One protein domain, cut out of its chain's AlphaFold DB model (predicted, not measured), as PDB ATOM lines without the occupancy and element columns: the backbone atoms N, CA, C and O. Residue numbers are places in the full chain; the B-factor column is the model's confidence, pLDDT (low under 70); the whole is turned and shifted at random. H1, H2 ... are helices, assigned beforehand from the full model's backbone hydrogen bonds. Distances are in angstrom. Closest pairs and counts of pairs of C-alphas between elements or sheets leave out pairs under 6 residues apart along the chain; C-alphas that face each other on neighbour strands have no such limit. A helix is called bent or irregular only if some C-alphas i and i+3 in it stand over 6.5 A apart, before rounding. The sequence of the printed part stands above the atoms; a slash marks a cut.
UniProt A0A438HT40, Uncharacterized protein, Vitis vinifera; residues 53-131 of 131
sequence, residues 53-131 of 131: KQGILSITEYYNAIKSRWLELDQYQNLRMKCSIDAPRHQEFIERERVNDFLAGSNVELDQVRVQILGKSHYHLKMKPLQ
ATOM      1  N   LYS A  53      25.496 -31.790 -25.292       95.00
ATOM      2  CA  LYS A  53      24.140 -31.907 -24.735       95.00
ATOM      3  C   LYS A  53      23.781 -33.369 -24.468       95.00
ATOM      4  O   LYS A  53      24.244 -34.247 -25.191       95.00
ATOM      5  N   GLN A  54      22.961 -33.616 -23.448       94.44
ATOM      6  CA  GLN A  54      22.477 -34.950 -23.094       94.44
ATOM      7  C   GLN A  54      21.637 -35.542 -24.231       94.44
ATOM      8  O   GLN A  54      21.924 -36.640 -24.705       94.44
ATOM      9  N   GLY A  55      20.638 -34.798 -24.716       93.56
ATOM     10  CA  GLY A  55      19.810 -35.231 -25.839       93.56
ATOM     11  C   GLY A  55      19.097 -36.547 -25.524       93.56
ATOM     12  O   GLY A  55      18.375 -36.633 -24.536       93.56
ATOM     13  N   ILE A  56      19.315 -37.567 -26.355       94.56
ATOM     14  CA  ILE A  56      18.711 -38.901 -26.194       94.56
ATOM     15  C   ILE A  56      19.519 -39.846 -25.291       94.56
ATOM     16  O   ILE A  56      19.087 -40.969 -25.051       94.56
ATOM     17  N   LEU A  57      20.704 -39.427 -24.833       93.69
ATOM     18  CA  LEU A  57      21.561 -40.254 -23.987       93.69
ATOM     19  C   LEU A  57      20.988 -40.362 -22.573       93.69
ATOM     20  O   LEU A  57      20.429 -39.403 -22.024       93.69
ATOM     21  N   SER A  58      21.217 -41.509 -21.936       94.25
ATOM     22  CA  SER A  58      21.033 -41.614 -20.491       94.25
ATOM     23  C   SER A  58      21.977 -40.653 -19.757       94.25
ATOM     24  O   SER A  58      23.030 -40.257 -20.266       94.25
ATOM     25  N   ILE A  59      21.627 -40.302 -18.517       91.88
ATOM     26  CA  ILE A  59      22.453 -39.427 -17.670       91.88
ATOM     27  C   ILE A  59      23.878 -39.987 -17.523       91.88
ATOM     28  O   ILE A  59      24.849 -39.236 -17.591       91.88
ATOM     29  N   THR A  60      24.014 -41.307 -17.369       94.00
ATOM     30  CA  THR A  60      25.311 -41.981 -17.225       94.00
ATOM     31  C   THR A  60      26.147 -41.897 -18.500       94.00
ATOM     32  O   THR A  60      27.339 -41.597 -18.437       94.00
ATOM     33  N   GLU A  61      25.543 -42.132 -19.667       95.50
ATOM     34  CA  GLU A  61      26.235 -42.015 -20.957       95.50
ATOM     35  C   GLU A  61      26.674 -40.575 -21.220       95.50
ATOM     36  O   GLU A  61      27.822 -40.338 -21.604       95.50
ATOM     37  N   TYR A  62      25.796 -39.610 -20.944       96.06
ATOM     38  CA  TYR A  62      26.117 -38.192 -21.050       96.06
ATOM     39  C   TYR A  62      27.265 -37.792 -20.112       96.06
ATOM     40  O   TYR A  62      28.232 -37.165 -20.554       96.06
ATOM     41  N   TYR A  63      27.211 -38.215 -18.846       94.75
ATOM     42  CA  TYR A  63      28.277 -37.971 -17.873       94.75
ATOM     43  C   TYR A  63      29.620 -38.542 -18.343       94.75
ATOM     44  O   TYR A  63      30.634 -37.848 -18.316       94.75
ATOM     45  N   ASN A  64      29.641 -39.782 -18.834       95.88
ATOM     46  CA  ASN A  64      30.866 -40.392 -19.346       95.88
ATOM     47  C   ASN A  64      31.417 -39.634 -20.564       95.88
ATOM     48  O   ASN A  64      32.628 -39.422 -20.667       95.88
ATOM     49  N   ALA A  65      30.537 -39.173 -21.458       95.25
ATOM     50  CA  ALA A  65      30.926 -38.415 -22.639       95.25
ATOM     51  C   ALA A  65      31.558 -37.059 -22.284       95.25
ATOM     52  O   ALA A  65      32.574 -36.683 -22.876       95.25
ATOM     53  N   ILE A  66      30.984 -36.306 -21.340       95.56
ATOM     54  CA  ILE A  66      31.555 -35.015 -20.926       95.56
ATOM     55  C   ILE A  66      32.814 -35.201 -20.066       95.56
ATOM     56  O   ILE A  66      33.806 -34.505 -20.281       95.56
ATOM     57  N   LYS A  67      32.844 -36.224 -19.200       94.56
ATOM     58  CA  LYS A  67      34.014 -36.577 -18.385       94.56
ATOM     59  C   LYS A  67      35.246 -36.881 -19.232       94.56
ATOM     60  O   LYS A  67      36.332 -36.411 -18.910       94.56
ATOM     61  N   SER A  68      35.081 -37.633 -20.320       93.69
ATOM     62  CA  SER A  68      36.177 -37.927 -21.253       93.69
ATOM     63  C   SER A  68      36.806 -36.646 -21.822       93.69
ATOM     64  O   SER A  68      38.027 -36.512 -21.857       93.69
ATOM     65  N   ARG A  69      35.980 -35.649 -22.171       92.75
ATOM     66  CA  ARG A  69      36.453 -34.356 -22.690       92.75
ATOM     67  C   ARG A  69      37.176 -33.522 -21.631       92.75
ATOM     68  O   ARG A  69      38.160 -32.867 -21.957       92.75
ATOM     69  N   TRP A  70      36.728 -33.545 -20.373       93.69
ATOM     70  CA  TRP A  70      37.472 -32.893 -19.287       93.69
ATOM     71  C   TRP A  70      38.835 -33.544 -19.064       93.69
ATOM     72  O   TRP A  70      39.812 -32.828 -18.899       93.69
ATOM     73  N   LEU A  71      38.926 -34.877 -19.121       89.62
ATOM     74  CA  LEU A  71      40.210 -35.576 -19.004       89.62
ATOM     75  C   LEU A  71      41.162 -35.230 -20.155       89.62
ATOM     76  O   LEU A  71      42.361 -35.100 -19.931       89.62
ATOM     77  N   GLU A  72      40.642 -35.059 -21.372       88.69
ATOM     78  CA  GLU A  72      41.421 -34.558 -22.509       88.69
ATOM     79  C   GLU A  72      41.914 -33.126 -22.239       88.69
ATOM     80  O   GLU A  72      43.101 -32.846 -22.374       88.69
ATOM     81  N   LEU A  73      41.039 -32.236 -21.760       88.06
ATOM     82  CA  LEU A  73      41.394 -30.860 -21.396       88.06
ATOM     83  C   LEU A  73      42.455 -30.792 -20.280       88.06
ATOM     84  O   LEU A  73      43.364 -29.963 -20.355       88.06
ATOM     85  N   ASP A  74      42.380 -31.673 -19.282       85.00
ATOM     86  CA  ASP A  74      43.340 -31.756 -18.174       85.00
ATOM     87  C   ASP A  74      44.764 -32.066 -18.663       85.00
ATOM     88  O   ASP A  74      45.740 -31.589 -18.080       85.00
ATOM     89  N   GLN A  75      44.908 -32.826 -19.755       79.62
ATOM     90  CA  GLN A  75      46.218 -33.126 -20.346       79.62
ATOM     91  C   GLN A  75      46.897 -31.863 -20.885       79.62
ATOM     92  O   GLN A  75      48.110 -31.712 -20.736       79.62
ATOM     93  N   TYR A  76      46.117 -30.937 -21.447       73.50
ATOM     94  CA  TYR A  76      46.603 -29.637 -21.922       73.50
ATOM     95  C   TYR A  76      46.805 -28.636 -20.781       73.50
ATOM     96  O   TYR A  76      47.711 -27.808 -20.822       73.50
ATOM     97  N   GLN A  77      45.974 -28.720 -19.741       69.19
ATOM     98  CA  GLN A  77      46.011 -27.833 -18.578       69.19
ATOM     99  C   GLN A  77      46.963 -28.292 -17.477       69.19
ATOM    100  O   GLN A  77      46.857 -27.772 -16.369       69.19
ATOM    101  N   ASN A  78      47.879 -29.229 -17.749       61.22
ATOM    102  CA  ASN A  78      48.784 -29.849 -16.776       61.22
ATOM    103  C   ASN A  78      49.848 -28.858 -16.233       61.22
ATOM    104  O   ASN A  78      51.064 -29.030 -16.351       61.22
ATOM    105  N   LEU A  79      49.364 -27.774 -15.632       57.22
ATOM    106  CA  LEU A  79      50.043 -26.805 -14.806       57.22
ATOM    107  C   LEU A  79      50.447 -27.563 -13.550       57.22
ATOM    108  O   LEU A  79      49.639 -27.773 -12.648       57.22
ATOM    109  N   ARG A  80      51.708 -27.995 -13.483       54.81
ATOM    110  CA  ARG A  80      52.290 -28.472 -12.227       54.81
ATOM    111  C   ARG A  80      52.177 -27.349 -11.199       54.81
ATOM    112  O   ARG A  80      52.999 -26.430 -11.192       54.81
ATOM    113  N   MET A  81      51.146 -27.397 -10.361       61.38
ATOM    114  CA  MET A  81      50.970 -26.421  -9.297       61.38
ATOM    115  C   MET A  81      52.113 -26.588  -8.310       61.38
ATOM    116  O   MET A  81      52.301 -27.647  -7.718       61.38
ATOM    117  N   LYS A  82      52.916 -25.534  -8.177       60.16
ATOM    118  CA  LYS A  82      54.070 -25.512  -7.272       60.16
ATOM    119  C   LYS A  82      53.663 -25.239  -5.821       60.16
ATOM    120  O   LYS A  82      54.458 -25.479  -4.922       60.16
ATOM    121  N   CYS A  83      52.449 -24.730  -5.600       68.62
ATOM    122  CA  CYS A  83      51.936 -24.329  -4.295       68.62
ATOM    123  C   CYS A  83      50.929 -25.360  -3.766       68.62
ATOM    124  O   CYS A  83      49.888 -25.588  -4.380       68.62
ATOM    125  N   SER A  84      51.221 -25.951  -2.606       69.88
ATOM    126  CA  SER A  84      50.339 -26.911  -1.928       69.88
ATOM    127  C   SER A  84      49.071 -26.273  -1.347       69.88
ATOM    128  O   SER A  84      48.098 -26.980  -1.103       69.88
ATOM    129  N   ILE A  85      49.068 -24.952  -1.144       73.06
ATOM    130  CA  ILE A  85      47.940 -24.201  -0.573       73.06
ATOM    131  C   ILE A  85      46.911 -23.846  -1.654       73.06
ATOM    132  O   ILE A  85      45.708 -23.943  -1.419       73.06
ATOM    133  N   ASP A  86      47.368 -23.479  -2.853       78.12
ATOM    134  CA  ASP A  86      46.476 -23.070  -3.945       78.12
ATOM    135  C   ASP A  86      45.911 -24.260  -4.726       78.12
ATOM    136  O   ASP A  86      44.860 -24.138  -5.358       78.12
ATOM    137  N   ALA A  87      46.563 -25.425  -4.654       80.56
ATOM    138  CA  ALA A  87      46.134 -26.615  -5.379       80.56
ATOM    139  C   ALA A  87      44.722 -27.104  -5.004       80.56
ATOM    140  O   ALA A  87      43.914 -27.297  -5.917       80.56
ATOM    141  N   PRO A  88      44.350 -27.222  -3.713       83.75
ATOM    142  CA  PRO A  88      42.980 -27.563  -3.331       83.75
ATOM    143  C   PRO A  88      41.952 -26.542  -3.829       83.75
ATOM    144  O   PRO A  88      40.896 -26.921  -4.328       83.75
ATOM    145  N   ARG A  89      42.276 -25.245  -3.746       84.75
ATOM    146  CA  ARG A  89      41.378 -24.161  -4.171       84.75
ATOM    147  C   ARG A  89      41.161 -24.158  -5.683       84.75
ATOM    148  O   ARG A  89      40.048 -23.926  -6.149       84.75
ATOM    149  N   HIS A  90      42.214 -24.417  -6.452       82.75
ATOM    150  CA  HIS A  90      42.107 -24.553  -7.898       82.75
ATOM    151  C   HIS A  90      41.329 -25.811  -8.290       82.75
ATOM    152  O   HIS A  90      40.530 -25.762  -9.223       82.75
ATOM    153  N   GLN A  91      41.512 -26.925  -7.575       85.00
ATOM    154  CA  GLN A  91      40.719 -28.128  -7.817       85.00
ATOM    155  C   GLN A  91      39.232 -27.873  -7.549       85.00
ATOM    156  O   GLN A  91      38.403 -28.219  -8.381       85.00
ATOM    157  N   GLU A  92      38.891 -27.211  -6.440       88.06
ATOM    158  CA  GLU A  92      37.508 -26.828  -6.130       88.06
ATOM    159  C   GLU A  92      36.900 -25.947  -7.234       88.06
ATOM    160  O   GLU A  92      35.754 -26.146  -7.637       88.06
ATOM    161  N   PHE A  93      37.684 -25.007  -7.772       87.44
ATOM    162  CA  PHE A  93      37.270 -24.189  -8.911       87.44
ATOM    163  C   PHE A  93      37.003 -25.031 -10.169       87.44
ATOM    164  O   PHE A  93      35.950 -24.869 -10.783       87.44
ATOM    165  N   ILE A  94      37.905 -25.956 -10.527       89.06
ATOM    166  CA  ILE A  94      37.710 -26.866 -11.668       89.06
ATOM    167  C   ILE A  94      36.435 -27.693 -11.485       89.06
ATOM    168  O   ILE A  94      35.614 -27.760 -12.397       89.06
ATOM    169  N   GLU A  95      36.251 -28.324 -10.325       90.75
ATOM    170  CA  GLU A  95      35.084 -29.178 -10.077       90.75
ATOM    171  C   GLU A  95      33.777 -28.383 -10.161       90.75
ATOM    172  O   GLU A  95      32.785 -28.864 -10.710       90.75
ATOM    173  N   ARG A  96      33.778 -27.128  -9.698       90.31
ATOM    174  CA  ARG A  96      32.624 -26.236  -9.852       90.31
ATOM    175  C   ARG A  96      32.305 -25.952 -11.320       90.31
ATOM    176  O   ARG A  96      31.138 -26.018 -11.702       90.31
ATOM    177  N   GLU A  97      33.312 -25.656 -12.135       91.94
ATOM    178  CA  GLU A  97      33.119 -25.427 -13.572       91.94
ATOM    179  C   GLU A  97      32.592 -26.685 -14.276       91.94
ATOM    180  O   GLU A  97      31.656 -26.602 -15.068       91.94
ATOM    181  N   ARG A  98      33.084 -27.870 -13.905       93.94
ATOM    182  CA  ARG A  98      32.584 -29.151 -14.431       93.94
ATOM    183  C   ARG A  98      31.116 -29.394 -14.085       93.94
ATOM    184  O   ARG A  98      30.342 -29.848 -14.928       93.94
ATOM    185  N   VAL A  99      30.700 -29.065 -12.860       92.25
ATOM    186  CA  VAL A  99      29.282 -29.128 -12.472       92.25
ATOM    187  C   VAL A  99      28.445 -28.168 -13.321       92.25
ATOM    188  O   VAL A  99      27.373 -28.557 -13.789       92.25
ATOM    189  N   ASN A 100      28.931 -26.948 -13.565       90.81
ATOM    190  CA  ASN A 100      28.243 -25.977 -14.420       90.81
ATOM    191  C   ASN A 100      28.077 -26.507 -15.852       90.81
ATOM    192  O   ASN A 100      26.960 -26.511 -16.372       90.81
ATOM    193  N   ASP A 101      29.156 -27.006 -16.456       94.00
ATOM    194  CA  ASP A 101      29.165 -27.588 -17.801       94.00
ATOM    195  C   ASP A 101      28.157 -28.747 -17.926       94.00
ATOM    196  O   ASP A 101      27.333 -28.773 -18.845       94.00
ATOM    197  N   PHE A 102      28.175 -29.683 -16.969       94.00
ATOM    198  CA  PHE A 102      27.260 -30.827 -16.939       94.00
ATOM    199  C   PHE A 102      25.795 -30.395 -16.840       94.00
ATOM    200  O   PHE A 102      24.926 -30.875 -17.573       94.00
ATOM    201  N   LEU A 103      25.497 -29.464 -15.934       91.94
ATOM    202  CA  LEU A 103      24.136 -28.981 -15.737       91.94
ATOM    203  C   LEU A 103      23.631 -28.184 -16.945       91.94
ATOM    204  O   LEU A 103      22.444 -28.278 -17.257       91.94
ATOM    205  N   ALA A 104      24.500 -27.438 -17.631       91.62
ATOM    206  CA  ALA A 104      24.162 -26.645 -18.816       91.62
ATOM    207  C   ALA A 104      23.860 -27.493 -20.067       91.62
ATOM    208  O   ALA A 104      23.229 -27.007 -21.013       91.62
ATOM    209  N   GLY A 105      24.328 -28.744 -20.112       92.75
ATOM    210  CA  GLY A 105      24.008 -29.681 -21.191       92.75
ATOM    211  C   GLY A 105      22.969 -30.746 -20.840       92.75
ATOM    212  O   GLY A 105      22.487 -31.420 -21.749       92.75
ATOM    213  N   SER A 106      22.598 -30.872 -19.567       92.25
ATOM    214  CA  SER A 106      21.548 -31.777 -19.089       92.25
ATOM    215  C   SER A 106      20.148 -31.391 -19.585       92.25
ATOM    216  O   SER A 106      19.838 -30.207 -19.741       92.25
ATOM    217  N   ASN A 107      19.285 -32.390 -19.782       91.94
ATOM    218  CA  ASN A 107      17.892 -32.204 -20.197       91.94
ATOM    219  C   ASN A 107      17.047 -31.502 -19.114       91.94
ATOM    220  O   ASN A 107      17.412 -31.470 -17.938       91.94
ATOM    221  N   VAL A 108      15.882 -30.980 -19.519       85.81
ATOM    222  CA  VAL A 108      14.974 -30.190 -18.658       85.81
ATOM    223  C   VAL A 108      14.414 -30.955 -17.456       85.81
ATOM    224  O   VAL A 108      14.024 -30.368 -16.453       85.81
ATOM    225  N   GLU A 109      14.417 -32.284 -17.514       82.44
ATOM    226  CA  GLU A 109      13.990 -33.151 -16.408       82.44
ATOM    227  C   GLU A 109      14.851 -32.959 -15.149       82.44
ATOM    228  O   GLU A 109      14.398 -33.208 -14.033       82.44
ATOM    229  N   LEU A 110      16.082 -32.461 -15.313       79.69
ATOM    230  CA  LEU A 110      16.992 -32.141 -14.216       79.69
ATOM    231  C   LEU A 110      16.896 -30.678 -13.753       79.69
ATOM    232  O   LEU A 110      17.659 -30.278 -12.873       79.69
ATOM    233  N   ASP A 111      15.961 -29.877 -14.270       80.50
ATOM    234  CA  ASP A 111      15.846 -28.447 -13.946       80.50
ATOM    235  C   ASP A 111      15.631 -28.196 -12.452       80.50
ATOM    236  O   ASP A 111      16.278 -27.328 -11.865       80.50
ATOM    237  N   GLN A 112      14.782 -28.994 -11.797       77.88
ATOM    238  CA  GLN A 112      14.540 -28.856 -10.359       77.88
ATOM    239  C   GLN A 112      15.814 -29.129  -9.543       77.88
ATOM    240  O   GLN A 112      16.119 -28.404  -8.592       77.88
ATOM    241  N   VAL A 113      16.595 -30.135  -9.945       78.56
ATOM    242  CA  VAL A 113      17.891 -30.461  -9.332       78.56
ATOM    243  C   VAL A 113      18.909 -29.350  -9.615       78.56
ATOM    244  O   VAL A 113      19.624 -28.927  -8.705       78.56
ATOM    245  N   ARG A 114      18.923 -28.799 -10.836       80.06
ATOM    246  CA  ARG A 114      19.777 -27.670 -11.236       80.06
ATOM    247  C   ARG A 114      19.532 -26.448 -10.350       80.06
ATOM    248  O   ARG A 114      20.488 -25.882  -9.824       80.06
ATOM    249  N   VAL A 115      18.269 -26.072 -10.133       80.44
ATOM    250  CA  VAL A 115      17.893 -24.932  -9.278       80.44
ATOM    251  C   VAL A 115      18.344 -25.147  -7.832       80.44
ATOM    252  O   VAL A 115      18.864 -24.224  -7.208       80.44
ATOM    253  N   GLN A 116      18.208 -26.362  -7.298       81.50
ATOM    254  CA  GLN A 116      18.652 -26.663  -5.936       81.50
ATOM    255  C   GLN A 116      20.176 -26.609  -5.783       81.50
ATOM    256  O   GLN A 116      20.666 -26.044  -4.804       81.50
ATOM    257  N   ILE A 117      20.926 -27.182  -6.729       78.56
ATOM    258  CA  ILE A 117      22.393 -27.189  -6.691       78.56
ATOM    259  C   ILE A 117      22.924 -25.758  -6.812       78.56
ATOM    260  O   ILE A 117      23.657 -25.311  -5.930       78.56
ATOM    261  N   LEU A 118      22.490 -25.014  -7.837       76.50
ATOM    262  CA  LEU A 118      22.928 -23.632  -8.070       76.50
ATOM    263  C   LEU A 118      22.471 -22.682  -6.955       76.50
ATOM    264  O   LEU A 118      23.220 -21.791  -6.548       76.50
ATOM    265  N   GLY A 119      21.269 -22.899  -6.416       73.94
ATOM    266  CA  GLY A 119      20.745 -22.146  -5.280       73.94
ATOM    267  C   GLY A 119      21.619 -22.309  -4.038       73.94
ATOM    268  O   GLY A 119      22.000 -21.312  -3.429       73.94
ATOM    269  N   LYS A 120      22.019 -23.541  -3.694       66.19
ATOM    270  CA  LYS A 120      22.906 -23.821  -2.547       66.19
ATOM    271  C   LYS A 120      24.298 -23.200  -2.708       66.19
ATOM    272  O   LYS A 120      24.844 -22.685  -1.732       66.19
ATOM    273  N   SER A 121      24.849 -23.168  -3.924       56.94
ATOM    274  CA  SER A 121      26.140 -22.516  -4.207       56.94
ATOM    275  C   SER A 121      26.120 -21.010  -3.907       56.94
ATOM    276  O   SER A 121      27.127 -20.441  -3.485       56.94
ATOM    277  N   HIS A 122      24.967 -20.360  -4.094       48.38
ATOM    278  CA  HIS A 122      24.802 -18.920  -3.899       48.38
ATOM    279  C   HIS A 122      24.765 -18.504  -2.415       48.38
ATOM    280  O   HIS A 122      25.128 -17.372  -2.085       48.38
ATOM    281  N   TYR A 123      24.379 -19.413  -1.512       40.34
ATOM    282  CA  TYR A 123      24.353 -19.156  -0.065       40.34
ATOM    283  C   TYR A 123      25.727 -19.319   0.600       40.34
ATOM    284  O   TYR A 123      26.028 -18.596   1.549       40.34
ATOM    285  N   HIS A 124      26.604 -20.184   0.077       45.38
ATOM    286  CA  HIS A 124      27.963 -20.342   0.617       45.38
ATOM    287  C   HIS A 124      28.886 -19.149   0.314       45.38
ATOM    288  O   HIS A 124      29.776 -18.853   1.109       45.38
ATOM    289  N   LEU A 125      28.644 -18.402  -0.771       46.69
ATOM    290  CA  LEU A 125      29.414 -17.193  -1.109       46.69
ATOM    291  C   LEU A 125      29.052 -15.963  -0.257       46.69
ATOM    292  O   LEU A 125      29.815 -15.003  -0.237       46.69
ATOM    293  N   LYS A 126      27.926 -15.983   0.471       43.09
ATOM    294  CA  LYS A 126      27.535 -14.895   1.387       43.09
ATOM    295  C   LYS A 126      27.966 -15.111   2.844       43.09
ATOM    296  O   LYS A 126      27.724 -14.230   3.661       43.09
ATOM    297  N   MET A 127      28.603 -16.238   3.182       42.88
ATOM    298  CA  MET A 127      28.922 -16.606   4.574       42.88
ATOM    299  C   MET A 127      30.417 -16.791   4.882       42.88
ATOM    300  O   MET A 127      30.762 -17.509   5.816       42.88
ATOM    301  N   LYS A 128      31.326 -16.128   4.160       36.28
ATOM    302  CA  LYS A 128      32.689 -15.907   4.676       36.28
ATOM    303  C   LYS A 128      32.858 -14.428   5.031       36.28
ATOM    304  O   LYS A 128      33.071 -13.628   4.120       36.28
ATOM    305  N   PRO A 129      32.747 -14.041   6.317       40.12
ATOM    306  CA  PRO A 129      33.308 -12.777   6.762       40.12
ATOM    307  C   PRO A 129      34.821 -12.837   6.538       40.12
ATOM    308  O   PRO A 129      35.435 -13.881   6.768       40.12
ATOM    309  N   LEU A 130      35.411 -11.732   6.078       42.72
ATOM    310  CA  LEU A 130      36.857 -11.554   6.140       42.72
ATOM    311  C   LEU A 130      37.282 -11.635   7.613       42.72
ATOM    312  O   LEU A 130      36.907 -10.772   8.407       42.72
ATOM    313  N   GLN A 131      38.038 -12.674   7.952       42.75
ATOM    314  CA  GLN A 131      38.939 -12.703   9.098       42.75
ATOM    315  C   GLN A 131      40.335 -13.008   8.576       42.75
ATOM    316  O   GLN A 131      40.442 -13.906   7.707       42.75
TER     317      GLN A 131
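Overview. This is residues 53 to 131 of the 131 residues of an uncharacterized protein of Vitis vinifera (UniProt A0A438HT40). Three helices make a flat, loose zigzag in which the chain folds back on itself twice, with the longest helix, H2, in the middle, H1 on one side of it and H3 on the other. H1 and H2 open like a V towards the link between them, where residues 75 to 80 and 82 to 89 stick out, while residues 122 to 131 stick out as a tail beyond the rest of H3. The printed part has 79 residues with three named helices, in the order H1, H2, H3 along the chain, and no named strand; the class is all helix. The whole is loose, with a radius of gyration of the C-alphas of 15.4 A, and the C-alphas span 46 by 33 by 13 A.

Arrangement. The longest helix is H2, residues 86 to 105. H1, residues 59 to 76, and H2 form a helical hairpin, two helices that follow each other in the chain and run opposite ways. They only just touch, with 3 pairs of C-alphas within 8 A. The closest C-alphas of the two are those of Ile 66 and Phe 102, 7.2 A apart. H1 touches H2 with residues 63 to 70 alone, and H2 touches H1 with residues 98 to 102 alone. Their lines stand at a steep tilt of 42 degrees, and their centres are 12.7 A apart. H3, residues 108 to 124, touches no helix, but it is near H2. H2 and H3 are close but not clearly touching, with 2 pairs of C-alphas within 8 A. The closest are the C-alphas of Leu 103 and Arg 114, 6.4 A apart. H2 and H3 run opposite ways at a shallow tilt of 29 degrees, centre to centre 14.8 A. H1 and H3 are apart, with no C-alpha of the one within 8 A of the other. In H2 every O i to N i+4 pair is within hydrogen-bond range, against 12 of 14 in H1 and 9 of 13 in H3.

Along the chain. H2 runs from Asp 86, with its C-alpha at (46.476, -23.070, -3.945), to Gly 105, with its C-alpha at (24.008, -29.681, -21.191), and is 29.1 A long from first to last C-alpha. H1 begins at Ile 59, C-alpha at (22.453, -39.427, -17.670), and ends at Tyr 76, over 26.4 A. H3 runs from Val 108 to His 124, whose C-alpha is at (27.963, -20.342, 0.617), and measures 25.2 A. H3 is irregular: C-alphas 109 and 112 are 7.4 A apart, and its line is a rough one.

Size, cuts and confidence. The two C-alphas farthest apart are those of Ile 56 and Gln 131, at 48.4 A, and the outline is flat. The C-alphas of the first and last printed residues, Lys 53 and Gln 131, are 41.6 A apart. Gln 131 is the chain's last residue, and the printed part has no cut. The link from H1 to H2, with 9 residues between them, is short, the link from H2 to H3, with 2 residues, is tight, and no link is long. Residues 75 to 80 stand free, as do residues 82 to 89, of which 86 to 89 belong to H2, and residues 122 to 131, of which 122 to 124 belong to H3. Without these stretches the body has 55 residues, spans 38 by 26 by 13 A and has a radius of gyration of 11.9 A. The mean pLDDT of the printed part is 79.0, and the model's confidence is low, under 70, in residues 77 to 84 and 120 to 131. The mean pLDDT is 91 in H1, 89 in H2 and 71 in H3.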